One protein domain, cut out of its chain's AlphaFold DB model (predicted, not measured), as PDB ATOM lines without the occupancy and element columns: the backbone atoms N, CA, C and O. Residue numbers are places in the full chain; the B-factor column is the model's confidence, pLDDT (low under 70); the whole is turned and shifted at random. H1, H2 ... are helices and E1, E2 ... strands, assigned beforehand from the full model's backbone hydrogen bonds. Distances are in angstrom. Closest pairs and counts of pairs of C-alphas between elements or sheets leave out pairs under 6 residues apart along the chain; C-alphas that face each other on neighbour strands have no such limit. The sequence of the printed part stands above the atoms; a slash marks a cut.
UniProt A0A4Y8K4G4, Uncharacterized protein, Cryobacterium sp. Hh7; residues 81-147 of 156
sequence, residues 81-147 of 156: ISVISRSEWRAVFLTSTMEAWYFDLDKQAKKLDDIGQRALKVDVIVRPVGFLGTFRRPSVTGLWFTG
ATOM      1  N   ILE A  81      52.258  22.685 -39.199       94.88
ATOM      2  CA  ILE A  81      51.092  22.265 -39.965       94.88
ATOM      3  C   ILE A  81      51.531  21.954 -41.393       94.88
ATOM      4  O   ILE A  81      52.327  22.684 -41.980       94.88
ATOM      5  N   SER A  82      51.047  20.849 -41.946       93.69
ATOM      6  CA  SER A  82      51.371  20.408 -43.305       93.69
ATOM      7  C   SER A  82      50.096  20.062 -44.055       93.69
ATOM      8  O   SER A  82      49.306  19.239 -43.595       93.69
ATOM      9  N   VAL A  83      49.883  20.689 -45.212       93.00
ATOM     10  CA  VAL A  83      48.738  20.391 -46.082       93.00
ATOM     11  C   VAL A  83      48.973  19.043 -46.755       93.00
ATOM     12  O   VAL A  83      49.936  18.880 -47.498       93.00
ATOM     13  N   ILE A  84      48.075  18.090 -46.513       91.69
ATOM     14  CA  ILE A  84      48.136  16.738 -47.088       91.69
ATOM     15  C   ILE A  84      47.205  16.572 -48.292       91.69
ATOM     16  O   ILE A  84      47.395  15.671 -49.101       91.69
ATOM     17  N   SER A  85      46.203  17.445 -48.438       88.00
ATOM     18  CA  SER A  85      45.342  17.484 -49.620       88.00
ATOM     19  C   SER A  85      44.813  18.893 -49.860       88.00
ATOM     20  O   SER A  85      44.049  19.428 -49.056       88.00
ATOM     21  N   ARG A  86      45.181  19.491 -51.000       86.12
ATOM     22  CA  ARG A  86      44.629  20.788 -51.428       86.12
ATOM     23  C   ARG A  86      43.195  20.662 -51.943       86.12
ATOM     24  O   ARG A  86      42.397  21.564 -51.719       86.12
ATOM     25  N   SER A  87      42.842  19.544 -52.581       85.50
ATOM     26  CA  SER A  87      41.487  19.320 -53.100       85.50
ATOM     27  C   SER A  87      40.461  19.156 -51.976       85.50
ATOM     28  O   SER A  87      39.369  19.710 -52.061       85.50
ATOM     29  N   GLU A  88      40.811  18.463 -50.892       86.25
ATOM     30  CA  GLU A  88      39.926  18.286 -49.730       86.25
ATOM     31  C   GLU A  88      40.062  19.381 -48.669       86.25
ATOM     32  O   GLU A  88      39.327  19.359 -47.678       86.25
ATOM     33  N   TRP A  89      41.010  20.298 -48.870       90.62
ATOM     34  CA  TRP A  89      41.466  21.268 -47.883       90.62
ATOM     35  C   TRP A  89      41.764  20.632 -46.524       90.62
ATOM     36  O   TRP A  89      41.157  20.953 -45.500       90.62
ATOM     37  N   ARG A  90      42.683  19.659 -46.542       91.81
ATOM     38  CA  ARG A  90      43.068  18.857 -45.381       91.81
ATOM     39  C   ARG A  90      44.545  19.030 -45.048       91.81
ATOM     40  O   ARG A  90      45.403  18.974 -45.931       91.81
ATOM     41  N   ALA A  91      44.836  19.173 -43.764       93.50
ATOM     42  CA  ALA A  91      46.175  19.276 -43.212       93.50
ATOM     43  C   ALA A  91      46.348  18.371 -41.984       93.50
ATOM     44  O   ALA A  91      45.382  17.843 -41.433       93.50
ATOM     45  N   VAL A  92      47.594  18.213 -41.558       92.88
ATOM     46  CA  VAL A  92      47.976  17.585 -40.292       92.88
ATOM     47  C   VAL A  92      48.732  18.622 -39.478       92.88
ATOM     48  O   VAL A  92      49.656  19.250 -39.994       92.88
ATOM     49  N   PHE A  93      48.337  18.800 -38.224       94.38
ATOM     50  CA  PHE A  93      49.052  19.598 -37.242       94.38
ATOM     51  C   PHE A  93      49.770  18.673 -36.263       94.38
ATOM     52  O   PHE A  93      49.179  17.727 -35.740       94.38
ATOM     53  N   LEU A  94      51.045  18.961 -36.024       89.12
ATOM     54  CA  LEU A  94      51.902  18.201 -35.132       89.12
ATOM     55  C   LEU A  94      52.539  19.136 -34.105       89.12
ATOM     56  O   LEU A  94      53.188  20.113 -34.476       89.12
ATOM     57  N   THR A  95      52.409  18.788 -32.828       84.06
ATOM     58  CA  THR A  95      53.079  19.459 -31.705       84.06
ATOM     59  C   THR A  95      53.699  18.429 -30.762       84.06
ATOM     60  O   THR A  95      53.293  17.266 -30.708       84.06
ATOM     61  N   SER A  96      54.740  18.834 -30.048       79.44
ATOM     62  CA  SER A  96      55.449  18.047 -29.044       79.44
ATOM     63  C   SER A  96      54.859  18.191 -27.640       79.44
ATOM     64  O   SER A  96      55.221  17.412 -26.759       79.44
ATOM     65  N   THR A  97      53.930  19.127 -27.431       72.94
ATOM     66  CA  THR A  97      53.342  19.403 -26.116       72.94
ATOM     67  C   THR A  97      51.822  19.550 -26.169       72.94
ATOM     68  O   THR A  97      51.244  19.967 -27.170       72.94
ATOM     69  N   MET A  98      51.184  19.175 -25.058       70.88
ATOM     70  CA  MET A  98      49.766  19.435 -24.780       70.88
ATOM     71  C   MET A  98      49.523  20.858 -24.260       70.88
ATOM     72  O   MET A  98      48.381  21.287 -24.130       70.88
ATOM     73  N   GLU A  99      50.577  21.596 -23.927       73.69
ATOM     74  CA  GLU A  99      50.459  23.015 -23.608       73.69
ATOM     75  C   GLU A  99      50.191  23.805 -24.883       73.69
ATOM     76  O   GLU A  99      50.779  23.515 -25.922       73.69
ATOM     77  N   ALA A 100      49.297  24.791 -24.804       76.50
ATOM     78  CA  ALA A 100      49.017  25.748 -25.873       76.50
ATOM     79  C   ALA A 100      48.707  25.147 -27.270       76.50
ATOM     80  O   ALA A 100      48.691  25.882 -28.255       76.50
ATOM     81  N   TRP A 101      48.427  23.839 -27.395       80.56
ATOM     82  CA  TRP A 101      48.280  23.182 -28.702       80.56
ATOM     83  C   TRP A 101      47.149  23.774 -29.548       80.56
ATOM     84  O   TRP A 101      47.261  23.803 -30.771       80.56
ATOM     85  N   TYR A 102      46.073  24.252 -28.917       82.75
ATOM     86  CA  TYR A 102      44.940  24.867 -29.605       82.75
ATOM     87  C   TYR A 102      45.319  26.254 -30.137       82.75
ATOM     88  O   TYR A 102      45.030  26.585 -31.289       82.75
ATOM     89  N   PHE A 103      46.047  27.036 -29.334       84.50
ATOM     90  CA  PHE A 103      46.619  28.309 -29.771       84.50
ATOM     91  C   PHE A 103      47.622  28.117 -30.919       84.50
ATOM     92  O   PHE A 103      47.567  28.830 -31.923       84.50
ATOM     93  N   ASP A 104      48.512  27.133 -30.807       89.56
ATOM     94  CA  ASP A 104      49.506  26.834 -31.835       89.56
ATOM     95  C   ASP A 104      48.859  26.323 -33.122       89.56
ATOM     96  O   ASP A 104      49.259  26.739 -34.210       89.56
ATOM     97  N   LEU A 105      47.823  25.487 -33.023       90.06
ATOM     98  CA  LEU A 105      47.018  25.060 -34.165       90.06
ATOM     99  C   LEU A 105      46.454  26.271 -34.914       90.06
ATOM    100  O   LEU A 105      46.639  26.383 -36.129       90.06
ATOM    101  N   ASP A 106      45.801  27.192 -34.204       89.25
ATOM    102  CA  ASP A 106      45.222  28.389 -34.810       89.25
ATOM    103  C   ASP A 106      46.297  29.285 -35.443       89.25
ATOM    104  O   ASP A 106      46.178  29.711 -36.598       89.25
ATOM    105  N   LYS A 107      47.406  29.505 -34.730       90.94
ATOM    106  CA  LYS A 107      48.549  30.289 -35.209       90.94
ATOM    107  C   LYS A 107      49.168  29.697 -36.473       90.94
ATOM    108  O   LYS A 107      49.507  30.447 -37.386       90.94
ATOM    109  N   GLN A 108      49.357  28.379 -36.532       92.94
ATOM    110  CA  GLN A 108      49.941  27.715 -37.696       92.94
ATOM    111  C   GLN A 108      48.956  27.686 -38.868       92.94
ATOM    112  O   GLN A 108      49.349  27.967 -39.998       92.94
ATOM    113  N   ALA A 109      47.671  27.429 -38.618       90.06
ATOM    114  CA  ALA A 109      46.651  27.422 -39.663       90.06
ATOM    115  C   ALA A 109      46.455  28.795 -40.320       90.06
ATOM    116  O   ALA A 109      46.204  28.858 -41.518       90.06
ATOM    117  N   LYS A 110      46.619  29.893 -39.572       89.31
ATOM    118  CA  LYS A 110      46.598  31.263 -40.117       89.31
ATOM    119  C   LYS A 110      47.730  31.558 -41.108       89.31
ATOM    120  O   LYS A 110      47.629  32.534 -41.841       89.31
ATOM    121  N   LYS A 111      48.794  30.747 -41.137       89.12
ATOM    122  CA  LYS A 111      49.886  30.867 -42.119       89.12
ATOM    123  C   LYS A 111      49.580  30.170 -43.444       89.12
ATOM    124  O   LYS A 111      50.364  30.292 -44.377       89.12
ATOM    125  N   LEU A 112      48.508  29.382 -43.505       87.00
ATOM    126  CA  LEU A 112      48.094  28.722 -44.733       87.00
ATOM    127  C   LEU A 112      47.292  29.705 -45.584       87.00
ATOM    128  O   LEU A 112      46.411  30.390 -45.067       87.00
ATOM    129  N   ASP A 113      47.585  29.739 -46.883       78.38
ATOM    130  CA  ASP A 113      46.825  30.538 -47.844       78.38
ATOM    131  C   ASP A 113      45.349  30.135 -47.809       78.38
ATOM    132  O   ASP A 113      45.032  28.946 -47.837       78.38
ATOM    133  N   ASP A 114      44.436  31.101 -47.783       73.12
ATOM    134  CA  ASP A 114      43.014  30.800 -47.922       73.12
ATOM    135  C   ASP A 114      42.723  30.344 -49.362       73.12
ATOM    136  O   ASP A 114      43.046  31.043 -50.323       73.12
ATOM    137  N   ILE A 115      42.112  29.168 -49.530       70.56
ATOM    138  CA  ILE A 115      41.699  28.653 -50.847       70.56
ATOM    139  C   ILE A 115      40.197  28.835 -51.112       70.56
ATOM    140  O   ILE A 115      39.631  28.174 -51.989       70.56
ATOM    141  N   GLY A 116      39.532  29.712 -50.355       71.56
ATOM    142  CA  GLY A 116      38.152  30.129 -50.578       71.56
ATOM    143  C   GLY A 116      37.172  29.551 -49.555       71.56
ATOM    144  O   GLY A 116      37.457  29.409 -48.374       71.56
ATOM    145  N   GLN A 117      35.953  29.214 -49.981       70.50
ATOM    146  CA  GLN A 117      34.853  28.920 -49.042       70.50
ATOM    147  C   GLN A 117      34.886  27.530 -48.372       70.50
ATOM    148  O   GLN A 117      33.899  27.101 -47.773       70.50
ATOM    149  N   ARG A 118      35.990  26.781 -48.468       79.62
ATOM    150  CA  ARG A 118      36.077  25.432 -47.888       79.62
ATOM    151  C   ARG A 118      36.609  25.488 -46.463       79.62
ATOM    152  O   ARG A 118      37.621  26.119 -46.189       79.62
ATOM    153  N   ALA A 119      35.958  24.757 -45.561       83.38
ATOM    154  CA  ALA A 119      36.464  24.586 -44.207       83.38
ATOM    155  C   ALA A 119      37.763  23.763 -44.216       83.38
ATOM    156  O   ALA A 119      37.787  22.659 -44.766       83.38
ATOM    157  N   LEU A 120      38.813  24.283 -43.578       88.75
ATOM    158  CA  LEU A 120      40.080  23.575 -43.392       88.75
ATOM    159  C   LEU A 120      39.867  22.429 -42.406       88.75
ATOM    160  O   LEU A 120      39.424  22.667 -41.285       88.75
ATOM    161  N   LYS A 121      40.187  21.199 -42.804       90.56
ATOM    162  CA  LYS A 121      40.187  20.020 -41.927       90.56
ATOM    163  C   LYS A 121      41.607  19.759 -41.443       90.56
ATOM    164  O   LYS A 121      42.496  19.600 -42.271       90.56
ATOM    165  N   VAL A 122      41.825  19.667 -40.139       89.69
ATOM    166  CA  VAL A 122      43.153  19.420 -39.571       89.69
ATOM    167  C   VAL A 122      43.122  18.230 -38.637       89.69
ATOM    168  O   VAL A 122      42.399  18.240 -37.645       89.69
ATOM    169  N   ASP A 123      43.922  17.218 -38.942       86.75
ATOM    170  CA  ASP A 123      44.205  16.135 -38.007       86.75
ATOM    171  C   ASP A 123      45.230  16.624 -36.986       86.75
ATOM    172  O   ASP A 123      46.332  17.028 -37.357       86.75
ATOM    173  N   VAL A 124      44.864  16.620 -35.709       83.31
ATOM    174  CA  VAL A 124      45.706  17.123 -34.620       83.31
ATOM    175  C   VAL A 124      46.409  15.950 -33.962       83.31
ATOM    176  O   VAL A 124      45.768  15.042 -33.428       83.31
ATOM    177  N   ILE A 125      47.737  15.972 -34.001       79.19
ATOM    178  CA  ILE A 125      48.597  14.970 -33.383       79.19
ATOM    179  C   ILE A 125      49.506  15.677 -32.383       79.19
ATOM    180  O   ILE A 125      50.238  16.606 -32.722       79.19
ATOM    181  N   VAL A 126      49.495  15.200 -31.146       75.44
ATOM    182  CA  VAL A 126      50.373  15.688 -30.086       75.44
ATOM    183  C   VAL A 126      51.281  14.532 -29.695       75.44
ATOM    184  O   VAL A 126      50.802  13.520 -29.197       75.44
ATOM    185  N   ARG A 127      52.588  14.629 -29.968       74.81
ATOM    186  CA  ARG A 127      53.529  13.489 -29.904       74.81
ATOM    187  C   ARG A 127      53.426  12.656 -28.615       74.81
ATOM    188  O   ARG A 127      53.438  11.435 -28.746       74.81
ATOM    189  N   PRO A 128      53.288  13.251 -27.412       65.06
ATOM    190  CA  PRO A 128      53.162  12.476 -26.177       65.06
ATOM    191  C   PRO A 128      51.862  11.671 -26.039       65.06
ATOM    192  O   PRO A 128      51.839  10.701 -25.292       65.06
ATOM    193  N   VAL A 129      50.774  12.065 -26.711       57.66
ATOM    194  CA  VAL A 129      49.432  11.472 -26.505       57.66
ATOM    195  C   VAL A 129      48.817  10.873 -27.771       57.66
ATOM    196  O   VAL A 129      47.852  10.119 -27.698       57.66
ATOM    197  N   GLY A 130      49.390  11.164 -28.937       64.38
ATOM    198  CA  GLY A 130      48.934  10.681 -30.231       64.38
ATOM    199  C   GLY A 130      47.872  11.573 -30.872       64.38
ATOM    200  O   GLY A 130      47.928  12.801 -30.804       64.38
ATOM    201  N   PHE A 131      46.944  10.945 -31.588       75.06
ATOM    202  CA  PHE A 131      45.911  11.626 -32.365       75.06
ATOM    203  C   PHE A 131      44.774  12.118 -31.461       75.06
ATOM    204  O   PHE A 131      44.100  11.311 -30.828       75.06
ATOM    205  N   LEU A 132      44.543  13.432 -31.441       74.00
ATOM    206  CA  LEU A 132      43.465  14.057 -30.668       74.00
ATOM    207  C   LEU A 132      42.137  14.110 -31.427       74.00
ATOM    208  O   LEU A 132      41.075  14.180 -30.816       74.00
ATOM    209  N   GLY A 133      42.181  14.099 -32.758       78.19
ATOM    210  CA  GLY A 133      40.990  14.181 -33.591       78.19
ATOM    211  C   GLY A 133      41.171  15.068 -34.814       78.19
ATOM    212  O   GLY A 133      42.210  15.697 -35.019       78.19
ATOM    213  N   THR A 134      40.121  15.124 -35.630       83.69
ATOM    214  CA  THR A 134      40.051  16.021 -36.785       83.69
ATOM    215  C   THR A 134      39.222  17.252 -36.437       83.69
ATOM    216  O   THR A 134      38.024  17.151 -36.147       83.69
ATOM    217  N   PHE A 135      39.851  18.414 -36.531       84.69
ATOM    218  CA  PHE A 135      39.256  19.721 -36.303       84.69
ATOM    219  C   PHE A 135      38.905  20.381 -37.636       84.69
ATOM    220  O   PHE A 135      39.514  20.101 -38.667       84.69
ATOM    221  N   ARG A 136      37.896  21.248 -37.639       85.12
ATOM    222  CA  ARG A 136      37.457  22.007 -38.812       85.12
ATOM    223  C   ARG A 136      37.447  23.492 -38.511       85.12
ATOM    224  O   ARG A 136      36.875  23.879 -37.501       85.12
ATOM    225  N   ARG A 137      37.994  24.295 -39.421       83.75
ATOM    226  CA  ARG A 137      37.941  25.759 -39.383       83.75
ATOM    227  C   ARG A 137      37.193  26.289 -40.607       83.75
ATOM    228  O   ARG A 137      37.758  26.263 -41.703       83.75
ATOM    229  N   PRO A 138      35.925  26.718 -40.476       79.00
ATOM    230  CA  PRO A 138      35.202  27.388 -41.551       79.00
ATOM    231  C   PRO A 138      35.869  28.720 -41.900       79.00
ATOM    232  O   PRO A 138      36.305  29.438 -41.000       79.00
ATOM    233  N   SER A 139      35.893  29.089 -43.182       74.69
ATOM    234  CA  SER A 139      36.414  30.395 -43.612       74.69
ATOM    235  C   SER A 139      35.538  31.566 -43.149       74.69
ATOM    236  O   SER A 139      36.043  32.662 -42.947       74.69
ATOM    237  N   VAL A 140      34.240  31.323 -42.919       70.25
ATOM    238  CA  VAL A 140      33.271  32.351 -42.498       70.25
ATOM    239  C   VAL A 140      33.467  32.779 -41.042       70.25
ATOM    240  O   VAL A 140      33.482  33.969 -40.753       70.25
ATOM    241  N   THR A 141      33.595  31.824 -40.115       71.56
ATOM    242  CA  THR A 141      33.676  32.121 -38.672       71.56
ATOM    243  C   THR A 141      35.097  32.062 -38.129       71.56
ATOM    244  O   THR A 141      35.378  32.656 -37.095       71.56
ATOM    245  N   GLY A 142      36.000  31.323 -38.780       71.81
ATOM    246  CA  GLY A 142      37.378  31.142 -38.322       71.81
ATOM    247  C   GLY A 142      37.531  30.350 -37.017       71.81
ATOM    248  O   GLY A 142      38.665  30.193 -36.566       71.81
ATOM    249  N   LEU A 143      36.434  29.847 -36.442       74.62
ATOM    250  CA  LEU A 143      36.402  29.055 -35.209       74.62
ATOM    251  C   LEU A 143      36.688  27.574 -35.490       74.62
ATOM    252  O   LEU A 143      36.370  27.071 -36.568       74.62
ATOM    253  N   TRP A 144      37.261  26.868 -34.514       77.31
ATOM    254  CA  TRP A 144      37.561  25.442 -34.622       77.31
ATOM    255  C   TRP A 144      36.440  24.571 -34.054       77.31
ATOM    256  O   TRP A 144      35.930  24.825 -32.968       77.31
ATOM    257  N   PHE A 145      36.100  23.495 -34.766       71.06
ATOM    258  CA  PHE A 145      35.062  22.539 -34.370       71.06
ATOM    259  C   PHE A 145      35.539  21.093 -34.534       71.06
ATOM    260  O   PHE A 145      36.219  20.772 -35.510       71.06
ATOM    261  N   THR A 146      35.126  20.193 -33.642       66.88
ATOM    262  CA  THR A 146      35.372  18.743 -33.746       66.88
ATOM    263  C   THR A 146      34.094  17.985 -34.133       66.88
ATOM    264  O   THR A 146      32.985  18.419 -33.839       66.88
ATOM    265  N   GLY A 147      34.236  16.840 -34.818       52.12
ATOM    266  CA  GLY A 147      33.123  15.909 -35.101       52.12
ATOM    267  C   GLY A 147      32.505  15.992 -36.509       52.12
ATOM    268  O   GLY A 147      32.579  17.006 -37.193       52.12
TER     269      GLY A 147
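Overview. This is residues 81 to 147 of the 156 residues of an uncharacterized protein of Cryobacterium sp. Hh7 (UniProt A0A4Y8K4G4). One strongly twisted four-stranded sheet has the single helix H1 over one face; the other face is bare. The printed part has 67 residues, in the order E1, E2, H1, E3, E4; the mixed sheet runs E1, E2, E3, E4. The class is mixed, helices and strands; the whole is compact, radius of gyration of the C-alphas 11.2 A, spanning 33 by 23 by 21 A.

Along the chain. E1, residues 81 to 85, begins at C-alpha 81 (51.092, 22.265, -39.965). E2 is residues 90 to 95, H1 101 to 109, E3 120 to 126. E4, residues 130 to 137, 20.8 A long, ends at C-alpha 137 (37.941, 25.759, -39.383).

Arrangement. E1 and E2 form an antiparallel hairpin, N 82 to O 92 2.9 A. E2 and E3 are parallel, N 91 to O 121 2.8 A. E3 and E4 form an antiparallel hairpin, N 122 to O 135 2.8 A. H1, with every O i to N i+4 pair within hydrogen-bond range, is on the sheet, its height 8.3 A; C-alphas 93 and 105 are its closest to E2, 6.6 A. E2, H1, E3 make a strand-helix-strand unit, parallel neighbours joined through a helix, its crossover right-handed.

Size, cuts and confidence. The printed part has no cut and no long link. pLDDT is under 70 at residues 128 to 130 and 146 to 147.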